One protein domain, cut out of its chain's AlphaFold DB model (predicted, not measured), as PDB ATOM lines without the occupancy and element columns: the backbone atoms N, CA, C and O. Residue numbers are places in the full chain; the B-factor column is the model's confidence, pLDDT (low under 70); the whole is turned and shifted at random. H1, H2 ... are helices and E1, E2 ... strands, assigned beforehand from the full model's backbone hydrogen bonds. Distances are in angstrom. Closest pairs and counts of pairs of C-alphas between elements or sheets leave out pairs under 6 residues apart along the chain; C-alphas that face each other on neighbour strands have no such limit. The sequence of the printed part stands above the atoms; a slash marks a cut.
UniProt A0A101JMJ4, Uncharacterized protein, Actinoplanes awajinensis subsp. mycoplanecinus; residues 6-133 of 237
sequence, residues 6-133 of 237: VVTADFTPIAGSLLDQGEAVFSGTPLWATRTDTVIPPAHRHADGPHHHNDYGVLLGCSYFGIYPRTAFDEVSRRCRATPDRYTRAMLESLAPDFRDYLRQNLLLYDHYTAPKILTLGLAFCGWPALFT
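AT A GLANCE: This is residues 6 to 133 of the 237 residues of an uncharacterized protein of Actinoplanes awajinensis subsp. mycoplanecinus (UniProt A0A101JMJ4). A small sheet of three short strands has one helix over each face: H5, in the middle of the domain, over one, and H1 over the other. H2 and H4 also pack on H5, and these three helices stand about perpendicular to one another; H3 lies far out near H4, and the long unnamed stretch of residues 28 to 64 loops between E1 and E2. The printed part has 128 residues, with five named helices and three named strands in the order H1 E1 E2 H2 H3 H4 H5 E3; the mixed sheet runs E2, E1, E3. The class is mostly helix, but under half of the residues are in named elements: helices hold 44 and strands 10. The whole is compact, with a radius of gyration of the C-alphas of 14.2 A, and spans 41 by 33 by 23 A.

IN THESE COORDINATES: In the sheet, E1 is residues 24 to 27, 10.3 A long from C-alpha 24 at (147.801, 114.577, 141.334); E2 is residues 65 to 67, and E3 is residues 130 to 132, ending at C-alpha 132 at (144.824, 107.531, 137.300). H5 is residues 115 to 126, 16.5 A; H1 is residues 12 to 19, 10.1 A, from C-alpha 12 at (154.565, 105.474, 148.849). H2 is residues 70 to 80, 15.2 A; H4 is residues 97 to 105, 12.1 A; H3 is residues 89 to 92, 5.2 A.

HOW THE PARTS SIT: E1 and E2 form an antiparallel hairpin, with N 67 and O 25 2.8 A apart; E1 and E3 are parallel, with N 26 and O 131 2.9 A apart. H5 is on the sheet at a height of 10.0 A, over E1 and slantwise to it at 34 degrees on the local plane. H1 is on the opposite face at a height of 9.4 A; its closest C-alphas to E1 are those of Ala 15 and Val 25, 7.0 A apart. H2 touches H5, with the C-alphas of Val 76 and Gly 122 closest at 5.5 A, about perpendicular at 85 degrees. H4 touches H5 at its residues 121 to 125 alone, with the C-alphas of Phe 99 and Phe 125 closest at 6.9 A, about perpendicular at 86 degrees. H2 and H4 are close but not clearly touching, with the C-alphas of Cys 80 and Phe 99 closest at 5.6 A. H3 and H4 are close but not clearly touching, with the C-alphas of Leu 92 and Arg 100 closest at 7.6 A. In H1, H2, H4 and H5 every O i to N i+4 pair is within hydrogen-bond range; H3 is too short for one.

THE WHOLE: The farthest C-alphas, of Thr 8 and Pro 97, are 42.6 A apart. Residues 7 to 13, of which 12 and 13 belong to H1, stand free. The link from E1 to E2 is long; in it residues 39 to 40 pair with 53 to 54, and 46 to 47 with 112 to 113, both parallel. The printed part has no cut, and no printed residue is under 70 in pLDDT.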
ATOM      1  N   VAL A   6     142.190  98.882 151.715       92.56
ATOM      2  CA  VAL A   6     143.146  98.032 152.425       92.56
ATOM      3  C   VAL A   6     144.522  98.164 151.790       92.56
ATOM      4  O   VAL A   6     144.687  97.964 150.587       92.56
ATOM      5  N   VAL A   7     145.526  98.460 152.615       94.06
ATOM      6  CA  VAL A   7     146.924  98.591 152.191       94.06
ATOM      7  C   VAL A   7     147.701  97.345 152.611       94.06
ATOM      8  O   VAL A   7     147.718  96.973 153.781       94.06
ATOM      9  N   THR A   8     148.332  96.684 151.645       94.12
ATOM     10  CA  THR A   8     149.024  95.388 151.808       94.12
ATOM     11  C   THR A   8     150.503  95.450 151.433       94.12
ATOM     12  O   THR A   8     151.252  94.523 151.734       94.12
ATOM     13  N   ALA A   9     150.929  96.542 150.800       93.00
ATOM     14  CA  ALA A   9     152.315  96.847 150.489       93.00
ATOM     15  C   ALA A   9     152.531  98.364 150.548       93.00
ATOM     16  O   ALA A   9     151.571  99.139 150.510       93.00
ATOM     17  N   ASP A  10     153.790  98.774 150.651       94.56
ATOM     18  CA  ASP A  10     154.162 100.183 150.618       94.56
ATOM     19  C   ASP A  10     154.111 100.720 149.179       94.56
ATOM     20  O   ASP A  10     154.970 100.410 148.356       94.56
ATOM     21  N   PHE A  11     153.090 101.527 148.882       94.38
ATOM     22  CA  PHE A  11     152.934 102.209 147.594       94.38
ATOM     23  C   PHE A  11     153.553 103.617 147.578       94.38
ATOM     24  O   PHE A  11     153.525 104.294 146.544       94.38
ATOM     25  N   THR A  12     154.090 104.092 148.709       93.88
ATOM     26  CA  THR A  12     154.565 105.474 148.849       93.88
ATOM     27  C   THR A  12     155.721 105.846 147.919       93.88
ATOM     28  O   THR A  12     155.702 106.986 147.455       93.88
ATOM     29  N   PRO A  13     156.664 104.954 147.535       95.50
ATOM     30  CA  PRO A  13     157.728 105.328 146.600       95.50
ATOM     31  C   PRO A  13     157.194 105.715 145.216       95.50
ATOM     32  O   PRO A  13     157.637 106.703 144.632       95.50
ATOM     33  N   ILE A  14     156.209 104.966 144.706       94.06
ATOM     34  CA  ILE A  14     155.579 105.250 143.411       94.06
ATOM     35  C   ILE A  14     154.770 106.542 143.512       94.06
ATOM     36  O   ILE A  14     154.957 107.445 142.703       94.06
ATOM     37  N   ALA A  15     153.911 106.664 144.530       94.00
ATOM     38  CA  ALA A  15     153.099 107.864 144.716       94.00
ATOM     39  C   ALA A  15     153.961 109.127 144.893       94.00
ATOM     40  O   ALA A  15     153.678 110.146 144.272       94.00
ATOM     41  N   GLY A  16     155.032 109.049 145.687       94.94
ATOM     42  CA  GLY A  16     155.985 110.140 145.894       94.94
ATOM     43  C   GLY A  16     156.658 110.571 144.596       94.94
ATOM     44  O   GLY A  16     156.639 111.751 144.268       94.94
ATOM     45  N   SER A  17     157.144 109.618 143.795       95.25
ATOM     46  CA  SER A  17     157.779 109.925 142.507       95.25
ATOM     47  C   SER A  17     156.848 110.632 141.515       95.25
ATOM     48  O   SER A  17     157.338 111.404 140.692       95.25
ATOM     49  N   LEU A  18     155.543 110.356 141.547       94.12
ATOM     50  CA  LEU A  18     154.550 111.031 140.700       94.12
ATOM     51  C   LEU A  18     154.218 112.429 141.246       94.12
ATOM     52  O   LEU A  18     154.170 113.408 140.503       94.12
ATOM     53  N   LEU A  19     154.085 112.557 142.568       93.56
ATOM     54  CA  LEU A  19     153.858 113.847 143.230       93.56
ATOM     55  C   LEU A  19     155.037 114.812 143.044       93.56
ATOM     56  O   LEU A  19     154.813 116.006 142.859       93.56
ATOM     57  N   ASP A  20     156.273 114.308 143.035       93.62
ATOM     58  CA  ASP A  20     157.485 115.094 142.766       93.62
ATOM     59  C   ASP A  20     157.516 115.655 141.332       93.62
ATOM     60  O   ASP A  20     158.149 116.678 141.073       93.62
ATOM     61  N   GLN A  21     156.784 115.030 140.404       92.75
ATOM     62  CA  GLN A  21     156.555 115.543 139.047       92.75
ATOM     63  C   GLN A  21     155.409 116.570 138.989       92.75
ATOM     64  O   GLN A  21     155.102 117.106 137.927       92.75
ATOM     65  N   GLY A  22     154.794 116.881 140.134       89.50
ATOM     66  CA  GLY A  22     153.674 117.811 140.256       89.50
ATOM     67  C   GLY A  22     152.315 117.190 139.939       89.50
ATOM     68  O   GLY A  22     151.340 117.929 139.796       89.50
ATOM     69  N   GLU A  23     152.231 115.864 139.823       92.81
ATOM     70  CA  GLU A  23     151.010 115.168 139.424       92.81
ATOM     71  C   GLU A  23     150.095 114.902 140.619       92.81
ATOM     72  O   GLU A  23     150.522 114.402 141.659       92.81
ATOM     73  N   ALA A  24     148.800 115.177 140.462       95.12
ATOM     74  CA  ALA A  24     147.801 114.577 141.334       95.12
ATOM     75  C   ALA A  24     147.581 113.108 140.944       95.12
ATOM     76  O   ALA A  24     147.394 112.783 139.769       95.12
ATOM     77  N   VAL A  25     147.564 112.222 141.937       95.50
ATOM     78  CA  VAL A  25     147.495 110.772 141.731       95.50
ATOM     79  C   VAL A  25     146.160 110.241 142.224       95.50
ATOM     80  O   VAL A  25     145.819 110.398 143.396       95.50
ATOM     81  N   PHE A  26     145.431 109.556 141.350       95.06
ATOM     82  CA  PHE A  26     144.173 108.884 141.662       95.06
ATOM     83  C   PHE A  26     144.324 107.373 141.541       95.06
ATOM     84  O   PHE A  26     145.007 106.883 140.646       95.06
ATOM     85  N   SER A  27     143.684 106.634 142.445       94.00
ATOM     86  CA  SER A  27     143.766 105.172 142.475       94.00
ATOM     87  C   SER A  27     142.542 104.555 143.147       94.00
ATOM     88  O   SER A  27     141.608 105.257 143.532       94.00
ATOM     89  N   GLY A  28     142.562 103.236 143.328       91.06
ATOM     90  CA  GLY A  28     141.572 102.526 144.130       91.06
ATOM     91  C   GLY A  28     140.303 102.184 143.362       91.06
ATOM     92  O   GLY A  28     139.202 102.348 143.887       91.06
ATOM     93  N   THR A  29     140.435 101.681 142.131       92.62
ATOM     94  CA  THR A  29     139.301 101.038 141.453       92.62
ATOM     95  C   THR A  29     138.747  99.910 142.340       92.62
ATOM     96  O   THR A  29     139.530  99.069 142.798       92.62
ATOM     97  N   PRO A  30     137.424  99.872 142.603       92.62
ATOM     98  CA  PRO A  30     136.811  98.815 143.401       92.62
ATOM     99  C   PRO A  30     137.078  97.421 142.829       92.62
ATOM    100  O   PRO A  30     137.055  97.235 141.613       92.62
ATOM    101  N   LEU A  31     137.226  96.408 143.687       93.00
ATOM    102  CA  LEU A  31     137.491  95.028 143.253       93.00
ATOM    103  C   LEU A  31     136.409  94.439 142.332       93.00
ATOM    104  O   LEU A  31     136.710  93.569 141.515       93.00
ATOM    105  N   TRP A  32     135.158  94.876 142.468       90.94
ATOM    106  CA  TRP A  32     134.042  94.420 141.632       90.94
ATOM    107  C   TRP A  32     133.963  95.127 140.271       90.94
ATOM    108  O   TRP A  32     133.247  94.648 139.381       90.94
ATOM    109  N   ALA A  33     134.655  96.258 140.109       91.62
ATOM    110  CA  ALA A  33     134.593  97.067 138.904       91.62
ATOM    111  C   ALA A  33     135.452  96.450 137.792       91.62
ATOM    112  O   ALA A  33     136.598  96.045 137.977       91.62
ATOM    113  N   THR A  34     134.875  96.380 136.604       90.88
ATOM    114  CA  THR A  34     135.538  95.997 135.359       90.88
ATOM    115  C   THR A  34     135.990  97.243 134.618       90.88
ATOM    116  O   THR A  34     135.527  98.349 134.882       90.88
ATOM    117  N   ARG A  35     136.844  97.061 133.608       88.69
ATOM    118  CA  ARG A  35     137.307  98.163 132.758       88.69
ATOM    119  C   ARG A  35     136.155  98.956 132.125       88.69
ATOM    120  O   ARG A  35     136.274 100.169 132.002       88.69
ATOM    121  N   THR A  36     135.055  98.311 131.743       89.62
ATOM    122  CA  THR A  36     133.901  99.008 131.153       89.62
ATOM    123  C   THR A  36     133.155  99.857 132.174       89.62
ATOM    124  O   THR A  36     132.739 100.958 131.836       89.62
ATOM    125  N   ASP A  37     133.071  99.411 133.430       90.56
ATOM    126  CA  ASP A  37     132.426 100.191 134.501       90.56
ATOM    127  C   ASP A  37     133.198 101.472 134.812       90.56
ATOM    128  O   ASP A  37     132.664 102.416 135.387       90.56
ATOM    129  N   THR A  38     134.475 101.522 134.443       92.19
ATOM    130  CA  THR A  38     135.318 102.668 134.746       92.19
ATOM    131  C   THR A  38     135.164 103.867 133.813       92.19
ATOM    132  O   THR A  38     135.775 104.913 134.044       92.19
ATOM    133  N   VAL A  39     134.326 103.740 132.789       92.75
ATOM    134  CA  VAL A  39     133.995 104.825 131.871       92.75
ATOM    135  C   VAL A  39     132.550 105.235 132.117       92.75
ATOM    136  O   VAL A  39     131.653 104.399 132.032       92.75
ATOM    137  N   ILE A  40     132.312 106.510 132.428       88.81
ATOM    138  CA  ILE A  40     130.945 107.024 132.522       88.81
ATOM    139  C   ILE A  40     130.349 107.090 131.108       88.81
ATOM    140  O   ILE A  40     130.942 107.721 130.226       88.81
ATOM    141  N   PRO A  41     129.205 106.440 130.845       84.44
ATOM    142  CA  PRO A  41     128.584 106.503 129.531       84.44
ATOM    143  C   PRO A  41     127.907 107.871 129.325       84.44
ATOM    144  O   PRO A  41     127.444 108.480 130.289       84.44
ATOM    145  N   PRO A  42     127.747 108.342 128.079       82.19
ATOM    146  CA  PRO A  42     127.216 109.682 127.798       82.19
ATOM    147  C   PRO A  42     125.782 109.925 128.301       82.19
ATOM    148  O   PRO A  42     125.387 111.067 128.512       82.19
ATOM    149  N   ALA A  43     124.992 108.867 128.516       82.56
ATOM    150  CA  ALA A  43     123.641 108.975 129.072       82.56
ATOM    151  C   ALA A  43     123.611 109.131 130.606       82.56
ATOM    152  O   ALA A  43     122.561 109.454 131.164       82.56
ATOM    153  N   HIS A  44     124.727 108.882 131.302       84.81
ATOM    154  CA  HIS A  44     124.786 109.028 132.753       84.81
ATOM    155  C   HIS A  44     124.814 110.496 133.161       84.81
ATOM    156  O   HIS A  44     125.518 111.329 132.594       84.81
ATOM    157  N   ARG A  45     124.048 110.796 134.209       85.06
ATOM    158  CA  ARG A  45     123.890 112.151 134.738       85.06
ATOM    159  C   ARG A  45     124.715 112.406 135.997       85.06
ATOM    160  O   ARG A  45     124.762 113.546 136.449       85.06
ATOM    161  N   HIS A  46     125.359 111.385 136.561       87.19
ATOM    162  CA  HIS A  46     126.091 111.469 137.828       87.19
ATOM    163  C   HIS A  46     127.549 111.054 137.649       87.19
ATOM    164  O   HIS A  46     127.835 109.967 137.162       87.19
ATOM    165  N   ALA A  47     128.474 111.908 138.085       88.62
ATOM    166  CA  ALA A  47     129.898 111.612 138.154       88.62
ATOM    167  C   ALA A  47     130.270 111.111 139.557       88.62
ATOM    168  O   ALA A  47     130.958 111.767 140.349       88.62
ATOM    169  N   ASP A  48     129.814 109.905 139.858       84.69
ATOM    170  CA  ASP A  48     130.108 109.152 141.074       84.69
ATOM    171  C   ASP A  48     130.568 107.729 140.724       84.69
ATOM    172  O   ASP A  48     130.998 107.469 139.595       84.69
ATOM    173  N   GLY A  49     130.639 106.855 141.725       84.31
ATOM    174  CA  GLY A  49     130.992 105.459 141.519       84.31
ATOM    175  C   GLY A  49     132.386 105.224 140.902       84.31
ATOM    176  O   GLY A  49     133.313 106.024 141.089       84.31
ATOM    177  N   PRO A  50     132.554 104.119 140.153       88.38
ATOM    178  CA  PRO A  50     133.853 103.621 139.697       88.38
ATOM    179  C   PRO A  50     134.416 104.362 138.477       88.38
ATOM    180  O   PRO A  50     135.498 104.023 138.001       88.38
ATOM    181  N   HIS A  51     133.693 105.347 137.940       91.50
ATOM    182  CA  HIS A  51     134.056 105.988 136.681       91.50
ATOM    183  C   HIS A  51     135.281 106.895 136.849       91.50
ATOM    184  O   HIS A  51     135.174 107.943 137.485       91.50
ATOM    185  N   HIS A  52     136.426 106.542 136.267       93.50
ATOM    186  CA  HIS A  52     137.598 107.423 136.267       93.50
ATOM    187  C   HIS A  52     137.792 108.196 134.971       93.50
ATOM    188  O   HIS A  52     138.468 109.218 135.000       93.50
ATOM    189  N   HIS A  53     137.128 107.811 133.880       94.19
ATOM    190  CA  HIS A  53     137.083 108.602 132.647       94.19
ATOM    191  C   HIS A  53     135.658 108.755 132.119       94.19
ATOM    192  O   HIS A  53     134.771 107.985 132.491       94.19
ATOM    193  N   ASN A  54     135.446 109.720 131.228       91.88
ATOM    194  CA  ASN A  54     134.298 109.722 130.320       91.88
ATOM    195  C   ASN A  54     134.617 109.017 128.992       91.88
ATOM    196  O   ASN A  54     135.737 108.563 128.753       91.88
ATOM    197  N   ASP A  55     133.611 108.915 128.132       90.81
ATOM    198  CA  ASP A  55     133.687 108.309 126.801       90.81
ATOM    199  C   ASP A  55     134.643 109.032 125.837       90.81
ATOM    200  O   ASP A  55     135.146 108.415 124.898       90.81
ATOM    201  N   TYR A  56     134.967 110.299 126.106       90.00
ATOM    202  CA  TYR A  56     135.988 111.070 125.387       90.00
ATOM    203  C   TYR A  56     137.411 110.880 125.936       90.00
ATOM    204  O   TYR A  56     138.353 111.477 125.416       90.00
ATOM    205  N   GLY A  57     137.594 110.070 126.984       91.00
ATOM    206  CA  GLY A  57     138.895 109.846 127.615       91.00
ATOM    207  C   GLY A  57     139.357 110.987 128.526       91.00
ATOM    208  O   GLY A  57     140.533 111.039 128.879       91.00
ATOM    209  N   VAL A  58     138.464 111.893 128.934       93.12
ATOM    210  CA  VAL A  58     138.765 112.906 129.954       93.12
ATOM    211  C   VAL A  58     138.840 112.231 131.314       93.12
ATOM    212  O   VAL A  58     137.894 111.555 131.724       93.12
ATOM    213  N   LEU A  59     139.946 112.448 132.024       95.25
ATOM    214  CA  LEU A  59     140.129 111.980 133.391       95.25
ATOM    215  C   LEU A  59     139.186 112.730 134.342       95.25
ATOM    216  O   LEU A  59     139.258 113.947 134.494       95.25
ATOM    217  N   LEU A  60     138.337 111.974 135.027       93.88
ATOM    218  CA  LEU A  60     137.471 112.445 136.106       93.88
ATOM    219  C   LEU A  60     138.082 112.186 137.488       93.88
ATOM    220  O   LEU A  60     137.533 112.643 138.484       93.88
ATOM    221  N   GLY A  61     139.187 111.440 137.561       90.50
ATOM    222  CA  GLY A  61     139.805 111.013 138.815       90.50
ATOM    223  C   GLY A  61     139.040 109.859 139.455       90.50
ATOM    224  O   GLY A  61     138.252 109.182 138.806       90.50
ATOM    225  N   CYS A  62     139.259 109.603 140.740       86.19
ATOM    226  CA  CYS A  62     138.596 108.511 141.451       86.19
ATOM    227  C   CYS A  62     137.867 109.024 142.690       86.19
ATOM    228  O   CYS A  62     138.402 109.848 143.429       86.19
ATOM    229  N   SER A  63     136.665 108.506 142.954       85.88
ATOM    230  CA  SER A  63     135.882 108.865 144.142       85.88
ATOM    231  C   SER A  63     136.504 108.375 145.454       85.88
ATOM    232  O   SER A  63     136.169 108.905 146.511       85.88
ATOM    233  N   TYR A  64     137.410 107.396 145.396       87.75
ATOM    234  CA  TYR A  64     137.820 106.622 146.568       87.75
ATOM    235  C   TYR A  64     139.209 107.014 147.082       87.75
ATOM    236  O   TYR A  64     139.402 107.210 148.284       87.75
ATOM    237  N   PHE A  65     140.187 107.202 146.194       91.62
ATOM    238  CA  PHE A  65     141.547 107.573 146.578       91.62
ATOM    239  C   PHE A  65     142.140 108.623 145.639       91.62
ATOM    240  O   PHE A  65     142.141 108.458 144.420       91.62
ATOM    241  N   GLY A  66     142.670 109.691 146.232       92.94
ATOM    242  CA  GLY A  66     143.346 110.773 145.529       92.94
ATOM    243  C   GLY A  66     144.383 111.429 146.434       92.94
ATOM    244  O   GLY A  66     144.108 111.658 147.616       92.94
ATOM    245  N   ILE A  67     145.556 111.722 145.882       94.19
ATOM    246  CA  ILE A  67     146.631 112.477 146.525       94.19
ATOM    247  C   ILE A  67     146.930 113.692 145.655       94.19
ATOM    248  O   ILE A  67     147.069 113.573 144.441       94.19
ATOM    249  N   TYR A  68     147.031 114.858 146.284       93.94
ATOM    250  CA  TYR A  68     147.196 116.131 145.595       93.94
ATOM    251  C   TYR A  68     148.451 116.838 146.106       93.94
ATOM    252  O   TYR A  68     148.642 116.898 147.328       93.94
ATOM    253  N   PRO A  69     149.250 117.465 145.225       94.69
ATOM    254  CA  PRO A  69     150.156 118.519 145.650       94.69
ATOM    255  C   PRO A  69     149.354 119.610 146.365       94.69
ATOM    256  O   PRO A  69     148.332 120.081 145.859       94.69
ATOM    257  N   ARG A  70     149.807 120.029 147.551       94.69
ATOM    258  CA  ARG A  70     149.074 121.009 148.369       94.69
ATOM    259  C   ARG A  70     148.807 122.314 147.612       94.69
ATOM    260  O   ARG A  70     147.713 122.860 147.700       94.69
ATOM    261  N   THR A  71     149.791 122.773 146.843       95.75
ATOM    262  CA  THR A  71     149.699 123.979 146.009       95.75
ATOM    263  C   THR A  71     148.611 123.870 144.946       95.75
ATOM    264  O   THR A  71     147.855 124.819 144.756       95.75
ATOM    265  N   ALA A  72     148.493 122.707 144.299       95.81
ATOM    266  CA  ALA A  72     147.471 122.446 143.293       95.81
ATOM    267  C   ALA A  72     146.071 122.463 143.915       95.81
ATOM    268  O   ALA A  72     145.166 123.115 143.397       95.81
ATOM    269  N   PHE A  73     145.906 121.809 145.070       95.38
ATOM    270  CA  PHE A  73     144.644 121.825 145.811       95.38
ATOM    271  C   PHE A  73     144.225 123.249 146.199       95.38
ATOM    272  O   PHE A  73     143.102 123.657 145.908       95.38
ATOM    273  N   ASP A  74     145.129 124.029 146.801       96.62
ATOM    274  CA  ASP A  74     144.828 125.398 147.232       96.62
ATOM    275  C   ASP A  74     144.464 126.308 146.046       96.62
ATOM    276  O   ASP A  74     143.540 127.123 146.138       96.62
ATOM    277  N   GLU A  75     145.162 126.167 144.914       97.38
ATOM    278  CA  GLU A  75     144.842 126.923 143.707       97.38
ATOM    279  C   GLU A  75     143.467 126.549 143.155       97.38
ATOM    280  O   GLU A  75     142.664 127.453 142.909       97.38
ATOM    281  N   VAL A  76     143.177 125.255 143.000       97.38
ATOM    282  CA  VAL A  76     141.880 124.769 142.511       97.38
ATOM    283  C   VAL A  76     140.760 125.245 143.425       97.38
ATOM    284  O   VAL A  76     139.788 125.835 142.951       97.38
ATOM    285  N   SER A  77     140.900 125.078 144.739       96.50
ATOM    286  CA  SER A  77     139.879 125.519 145.686       96.50
ATOM    287  C   SER A  77     139.609 127.016 145.592       96.50
ATOM    288  O   SER A  77     138.452 127.435 145.596       96.50
ATOM    289  N   ARG A  78     140.650 127.836 145.425       97.38
ATOM    290  CA  ARG A  78     140.503 129.287 145.275       97.38
ATOM    291  C   ARG A  78     139.929 129.688 143.912       97.38
ATOM    292  O   ARG A  78     139.047 130.542 143.858       97.38
ATOM    293  N   ARG A  79     140.452 129.131 142.817       97.75
ATOM    294  CA  ARG A  79     140.141 129.544 141.439       97.75
ATOM    295  C   ARG A  79     138.802 128.993 140.968       97.75
ATOM    296  O   ARG A  79     138.023 129.737 140.392       97.75
ATOM    297  N   CYS A  80     138.514 127.734 141.275       97.69
ATOM    298  CA  CYS A  80     137.277 127.057 140.888       97.69
ATOM    299  C   CYS A  80     136.150 127.225 141.917       97.69
ATOM    300  O   CYS A  80     135.004 126.904 141.605       97.69
ATOM    301  N   ARG A  81     136.459 127.706 143.134       96.00
ATOM    302  CA  ARG A  81     135.566 127.645 144.312       96.00
ATOM    303  C   ARG A  81     135.134 126.208 144.629       96.00
ATOM    304  O   ARG A  81     133.997 125.955 145.023       96.00
ATOM    305  N   ALA A  82     136.053 125.267 144.417       93.31
ATOM    306  CA  ALA A  82     135.841 123.852 144.670       93.31
ATOM    307  C   ALA A  82     136.246 123.488 146.113       93.31
ATOM    308  O   ALA A  82     137.363 123.770 146.546       93.31
ATOM    309  N   THR A  83     135.357 122.851 146.863       88.94
ATOM    310  CA  THR A  83     135.576 122.374 148.232       88.94
ATOM    311  C   THR A  83     135.607 120.845 148.246       88.94
ATOM    312  O   THR A  83     135.158 120.206 147.291       88.94
ATOM    313  N   PRO A  84     136.126 120.210 149.312       85.62
ATOM    314  CA  PRO A  84     136.094 118.755 149.459       85.62
ATOM    315  C   PRO A  84     134.693 118.204 149.815       85.62
ATOM    316  O   PRO A  84     134.587 117.136 150.414       85.62
ATOM    317  N   ASP A  85     133.621 118.901 149.430       85.88
ATOM    318  CA  ASP A  85     132.235 118.500 149.674       85.88
ATOM    319  C   ASP A  85     131.624 117.795 148.457       85.88
ATOM    320  O   ASP A  85     132.086 117.921 147.320       85.88
ATOM    321  N   ARG A  86     130.538 117.045 148.673       82.81
ATOM    322  CA  ARG A  86     129.743 116.491 147.568       82.81
ATOM    323  C   ARG A  86     129.016 117.625 146.850       82.81
ATOM    324  O   ARG A  86     128.369 118.437 147.500       82.81
ATOM    325  N   TYR A  87     129.030 117.623 145.521       87.25
ATOM    326  CA  TYR A  87     128.331 118.632 144.728       87.25
ATOM    327  C   TYR A  87     127.016 118.081 144.201       87.25
ATOM    328  O   TYR A  87     126.972 117.098 143.458       87.25
ATOM    329  N   THR A  88     125.932 118.742 144.588       88.25
ATOM    330  CA  THR A  88     124.617 118.603 143.961       88.25
ATOM    331  C   THR A  88     124.441 119.666 142.885       88.25
ATOM    332  O   THR A  88     125.166 120.663 142.868       88.25
ATOM    333  N   ARG A  89     123.408 119.527 142.051       86.69
ATOM    334  CA  ARG A  89     123.035 120.537 141.055       86.69
ATOM    335  C   ARG A  89     122.940 121.957 141.623       86.69
ATOM    336  O   ARG A  89     123.391 122.894 140.980       86.69
ATOM    337  N   ALA A  90     122.407 122.118 142.835       87.06
ATOM    338  CA  ALA A  90     122.330 123.423 143.493       87.06
ATOM    339  C   ALA A  90     123.716 123.975 143.869       87.06
ATOM    340  O   ALA A  90     123.963 125.170 143.749       87.06
ATOM    341  N   MET A  91     124.640 123.108 144.290       88.19
ATOM    342  CA  MET A  91     126.003 123.510 144.651       88.19
ATOM    343  C   MET A  91     126.871 123.816 143.431       88.19
ATOM    344  O   MET A  91     127.787 124.626 143.539       88.19
ATOM    345  N   LEU A  92     126.580 123.241 142.262       91.31
ATOM    346  CA  LEU A  92     127.295 123.573 141.022       91.31
ATOM    347  C   LEU A  92     127.139 125.047 140.627       91.31
ATOM    348  O   LEU A  92     128.029 125.611 139.995       91.31
ATOM    349  N   GLU A  93     126.060 125.702 141.056       91.94
ATOM    350  CA  GLU A  93     125.870 127.144 140.862       91.94
ATOM    351  C   GLU A  93     126.825 128.004 141.708       91.94
ATOM    352  O   GLU A  93     127.030 129.174 141.397       91.94
ATOM    353  N   SER A  94     127.437 127.435 142.754       93.44
ATOM    354  CA  SER A  94     128.409 128.136 143.610       93.44
ATOM    355  C   SER A  94     129.841 128.136 143.059       93.44
ATOM    356  O   SER A  94     130.685 128.900 143.542       93.44
ATOM    357  N   LEU A  95     130.108 127.310 142.040       96.12
ATOM    358  CA  LEU A  95     131.401 127.253 141.366       96.12
ATOM    359  C   LEU A  95     131.738 128.591 140.700       96.12
ATOM    360  O   LEU A  95     130.863 129.398 140.372       96.12
ATOM    361  N   ALA A  96     133.029 128.829 140.483       97.62
ATOM    362  CA  ALA A  96     133.469 129.999 139.737       97.62
ATOM    363  C   ALA A  96     132.845 130.009 138.319       97.62
ATOM    364  O   ALA A  96     132.783 128.951 137.681       97.62
ATOM    365  N   PRO A  97     132.353 131.161 137.815       97.25
ATOM    366  CA  PRO A  97     131.642 131.213 136.536       97.25
ATOM    367  C   PRO A  97     132.453 130.688 135.347       97.25
ATOM    368  O   PRO A  97     131.921 129.940 134.535       97.25
ATOM    369  N   ASP A  98     133.739 131.031 135.287       97.81
ATOM    370  CA  ASP A  98     134.683 130.582 134.261       97.81
ATOM    371  C   ASP A  98     134.911 129.068 134.308       97.81
ATOM    372  O   ASP A  98     134.884 128.402 133.273       97.81
ATOM    373  N   PHE A  99     135.057 128.501 135.507       98.00
ATOM    374  CA  PHE A  99     135.167 127.057 135.676       98.00
ATOM    375  C   PHE A  99     133.876 126.339 135.272       98.00
ATOM    376  O   PHE A  99     133.912 125.331 134.572       98.00
ATOM    377  N   ARG A 100     132.708 126.871 135.637       96.62
ATOM    378  CA  ARG A 100     131.422 126.301 135.218       96.62
ATOM    379  C   ARG A 100     131.218 126.375 133.704       96.62
ATOM    380  O   ARG A 100     130.672 125.443 133.115       96.62
ATOM    381  N   ASP A 101     131.650 127.460 133.071       96.88
ATOM    382  CA  ASP A 101     131.603 127.594 131.616       96.88
ATOM    383  C   ASP A 101     132.556 126.606 130.941       96.88
ATOM    384  O   ASP A 101     132.153 125.957 129.976       96.88
ATOM    385  N   TYR A 102     133.752 126.395 131.501       96.88
ATOM    386  CA  TYR A 102     134.658 125.324 131.088       96.88
ATOM    387  C   TYR A 102     133.984 123.948 131.174       96.88
ATOM    388  O   TYR A 102     133.988 123.205 130.192       96.88
ATOM    389  N   LEU A 103     133.337 123.622 132.299       95.56
ATOM    390  CA  LEU A 103     132.607 122.361 132.455       95.56
ATOM    391  C   LEU A 103     131.523 122.201 131.382       95.56
ATOM    392  O   LEU A 103     131.420 121.149 130.755       95.56
ATOM    393  N   ARG A 104     130.744 123.254 131.111       94.25
ATOM    394  CA  ARG A 104     129.692 123.230 130.083       94.25
ATOM    395  C   ARG A 104     130.261 123.030 128.677       94.25
ATOM    396  O   ARG A 104     129.744 122.204 127.932       94.25
ATOM    397  N   GLN A 105     131.301 123.779 128.316       93.69
ATOM    398  CA  GLN A 105     131.922 123.731 126.988       93.69
ATOM    399  C   GLN A 105     132.545 122.366 126.685       93.69
ATOM    400  O   GLN A 105     132.556 121.948 125.531       93.69
ATOM    401  N   ASN A 106     133.013 121.664 127.716       91.50
ATOM    402  CA  ASN A 106     133.638 120.349 127.589       91.50
ATOM    403  C   ASN A 106     132.667 119.182 127.831       91.50
ATOM    404  O   ASN A 106     133.108 118.042 127.924       91.50
ATOM    405  N   LEU A 107     131.353 119.440 127.928       90.88
ATOM    406  CA  LEU A 107     130.329 118.421 128.211       90.88
ATOM    407  C   LEU A 107     130.558 117.676 129.543       90.88
ATOM    408  O   LEU A 107     130.176 116.522 129.709       90.88
ATOM    409  N   LEU A 108     131.150 118.368 130.515       93.19
ATOM    410  CA  LEU A 108     131.460 117.897 131.863       93.19
ATOM    411  C   LEU A 108     130.518 118.551 132.879       93.19
ATOM    412  O   LEU A 108     130.946 119.001 133.937       93.19
ATOM    413  N   LEU A 109     129.234 118.705 132.569       91.06
ATOM    414  CA  LEU A 109     128.265 119.241 133.529       91.06
ATOM    415  C   LEU A 109     127.246 118.162 133.893       91.06
ATOM    416  O   LEU A 109     126.106 118.183 133.437       91.06
ATOM    417  N   TYR A 110     127.692 117.212 134.714       91.31
ATOM    418  CA  TYR A 110     126.830 116.229 135.370       91.31
ATOM    419  C   TYR A 110     125.992 116.900 136.474       91.31
ATOM    420  O   TYR A 110     126.362 117.955 136.987       91.31
ATOM    421  N   ASP A 111     124.869 116.299 136.869       90.06
ATOM    422  CA  ASP A 111     124.004 116.836 137.931       90.06
ATOM    423  C   ASP A 111     124.591 116.632 139.335       90.06
ATOM    424  O   ASP A 111     124.245 117.363 140.265       90.06
ATOM    425  N   HIS A 112     125.471 115.640 139.492       88.31
ATOM    426  CA  HIS A 112     126.081 115.282 140.767       88.31
ATOM    427  C   HIS A 112     127.553 114.912 140.597       88.31
ATOM    428  O   HIS A 112     127.918 114.214 139.653       88.31
ATOM    429  N   TYR A 113     128.371 115.329 141.561       90.75
ATOM    430  CA  TYR A 113     129.775 114.948 141.663       90.75
ATOM    431  C   TYR A 113     130.131 114.517 143.078       90.75
ATOM    432  O   TYR A 113     129.699 115.116 144.069       90.75
ATOM    433  N   THR A 114     131.015 113.528 143.168       88.94
ATOM    434  CA  THR A 114     131.837 113.350 144.374       88.94
ATOM    435  C   THR A 114     132.944 114.407 144.415       88.94
ATOM    436  O   THR A 114     133.428 114.845 143.367       88.94
ATOM    437  N   ALA A 115     133.356 114.809 145.620       86.38
ATOM    438  CA  ALA A 115     134.355 115.862 145.805       86.38
ATOM    439  C   ALA A 115     135.665 115.628 145.024       86.38
ATOM    440  O   ALA A 115     136.139 116.553 144.363       86.38
ATOM    441  N   PRO A 116     136.240 114.406 144.992       89.19
ATOM    442  CA  PRO A 116     137.461 114.174 144.226       89.19
ATOM    443  C   PRO A 116     137.305 114.453 142.728       89.19
ATOM    444  O   PRO A 116     138.235 114.952 142.099       89.19
ATOM    445  N   LYS A 117     136.130 114.187 142.145       93.06
ATOM    446  CA  LYS A 117     135.939 114.360 140.701       93.06
ATOM    447  C   LYS A 117     135.853 115.821 140.294       93.06
ATOM    448  O   LYS A 117     136.496 116.217 139.328       93.06
ATOM    449  N   ILE A 118     135.136 116.647 141.058       94.31
ATOM    450  CA  ILE A 118     135.097 118.085 140.760       94.31
ATOM    451  C   ILE A 118     136.475 118.734 140.954       94.31
ATOM    452  O   ILE A 118     136.870 119.575 140.149       94.31
ATOM    453  N   LEU A 119     137.238 118.294 141.963       94.62
ATOM    454  CA  LEU A 119     138.615 118.743 142.177       94.62
ATOM    455  C   LEU A 119     139.519 118.324 141.013       94.62
ATOM    456  O   LEU A 119     140.311 119.137 140.552       94.62
ATOM    457  N   THR A 120     139.353 117.109 140.484       95.62
ATOM    458  CA  THR A 120     140.116 116.627 139.319       95.62
ATOM    459  C   THR A 120     139.865 117.479 138.080       95.62
ATOM    460  O   THR A 120     140.805 117.893 137.405       95.62
ATOM    461  N   LEU A 121     138.605 117.817 137.806       96.25
ATOM    462  CA  LEU A 121     138.269 118.718 136.703       96.25
ATOM    463  C   LEU A 121     138.825 120.130 136.931       96.25
ATOM    464  O   LEU A 121     139.252 120.794 135.988       96.25
ATOM    465  N   GLY A 122     138.868 120.572 138.190       96.88
ATOM    466  CA  GLY A 122     139.520 121.816 138.584       96.88
ATOM    467  C   GLY A 122     141.026 121.814 138.314       96.88
ATOM    468  O   GLY A 122     141.550 122.824 137.845       96.88
ATOM    469  N   LEU A 123     141.719 120.690 138.538       97.00
ATOM    470  CA  LEU A 123     143.140 120.540 138.196       97.00
ATOM    471  C   LEU A 123     143.358 120.736 136.696       97.00
ATOM    472  O   LEU A 123     144.185 121.561 136.315       97.00
ATOM    473  N   ALA A 124     142.561 120.063 135.861       96.75
ATOM    474  CA  ALA A 124     142.634 120.206 134.407       96.75
ATOM    475  C   ALA A 124     142.390 121.659 133.962       96.75
ATOM    476  O   ALA A 124     143.150 122.197 133.160       96.75
ATOM    477  N   PHE A 125     141.385 122.326 134.537       97.69
ATOM    478  CA  PHE A 125     141.110 123.742 134.279       97.69
ATOM    479  C   PHE A 125     142.271 124.665 134.681       97.69
ATOM    480  O   PHE A 125     142.570 125.634 133.984       97.69
ATOM    481  N   CYS A 126     142.937 124.368 135.798       97.56
ATOM    482  CA  CYS A 126     144.074 125.142 136.294       97.56
ATOM    483  C   CYS A 126     145.413 124.750 135.640       97.56
ATOM    484  O   CYS A 126     146.425 125.381 135.932       97.56
ATOM    485  N   GLY A 127     145.437 123.746 134.759       96.69
ATOM    486  CA  GLY A 127     146.653 123.272 134.093       96.69
ATOM    487  C   GLY A 127     147.562 122.406 134.971       96.69
ATOM    488  O   GLY A 127     148.738 122.250 134.651       96.69
ATOM    489  N   TRP A 128     147.042 121.845 136.064       97.25
ATOM    490  CA  TRP A 128     147.772 120.889 136.894       97.25
ATOM    491  C   TRP A 128     147.661 119.477 136.307       97.25
ATOM    492  O   TRP A 128     146.550 119.041 135.988       97.25
ATOM    493  N   PRO A 129     148.778 118.740 136.175       96.12
ATOM    494  CA  PRO A 129     148.737 117.374 135.686       96.12
ATOM    495  C   PRO A 129     148.075 116.451 136.713       96.12
ATOM    496  O   PRO A 129     148.215 116.608 137.929       96.12
ATOM    497  N   ALA A 130     147.337 115.474 136.205       96.25
ATOM    498  CA  ALA A 130     146.647 114.472 136.996       96.25
ATOM    499  C   ALA A 130     146.634 113.149 136.237       96.25
ATOM    500  O   ALA A 130     146.493 113.137 135.013       96.25
ATOM    501  N   LEU A 131     146.729 112.041 136.968       95.44
ATOM    502  CA  LEU A 131     146.629 110.711 136.383       95.44
ATOM    503  C   LEU A 131     145.857 109.745 137.267       95.44
ATOM    504  O   LEU A 131     145.789 109.886 138.488       95.44
ATOM    505  N   PHE A 132     145.308 108.721 136.624       94.88
ATOM    506  CA  PHE A 132     144.824 107.531 137.300       94.88
ATOM    507  C   PHE A 132     145.843 106.406 137.132       94.88
ATOM    508  O   PHE A 132     146.240 106.088 136.011       94.88
ATOM    509  N   THR A 133     146.237 105.780 138.235       92.69
ATOM    510  CA  THR A 133     147.059 104.569 138.223       92.69
ATOM    511  C   THR A 133     146.641 103.650 139.359       92.69
ATOM    512  O   THR A 133     146.395 104.101 140.478       92.69
TER     513      THR A 133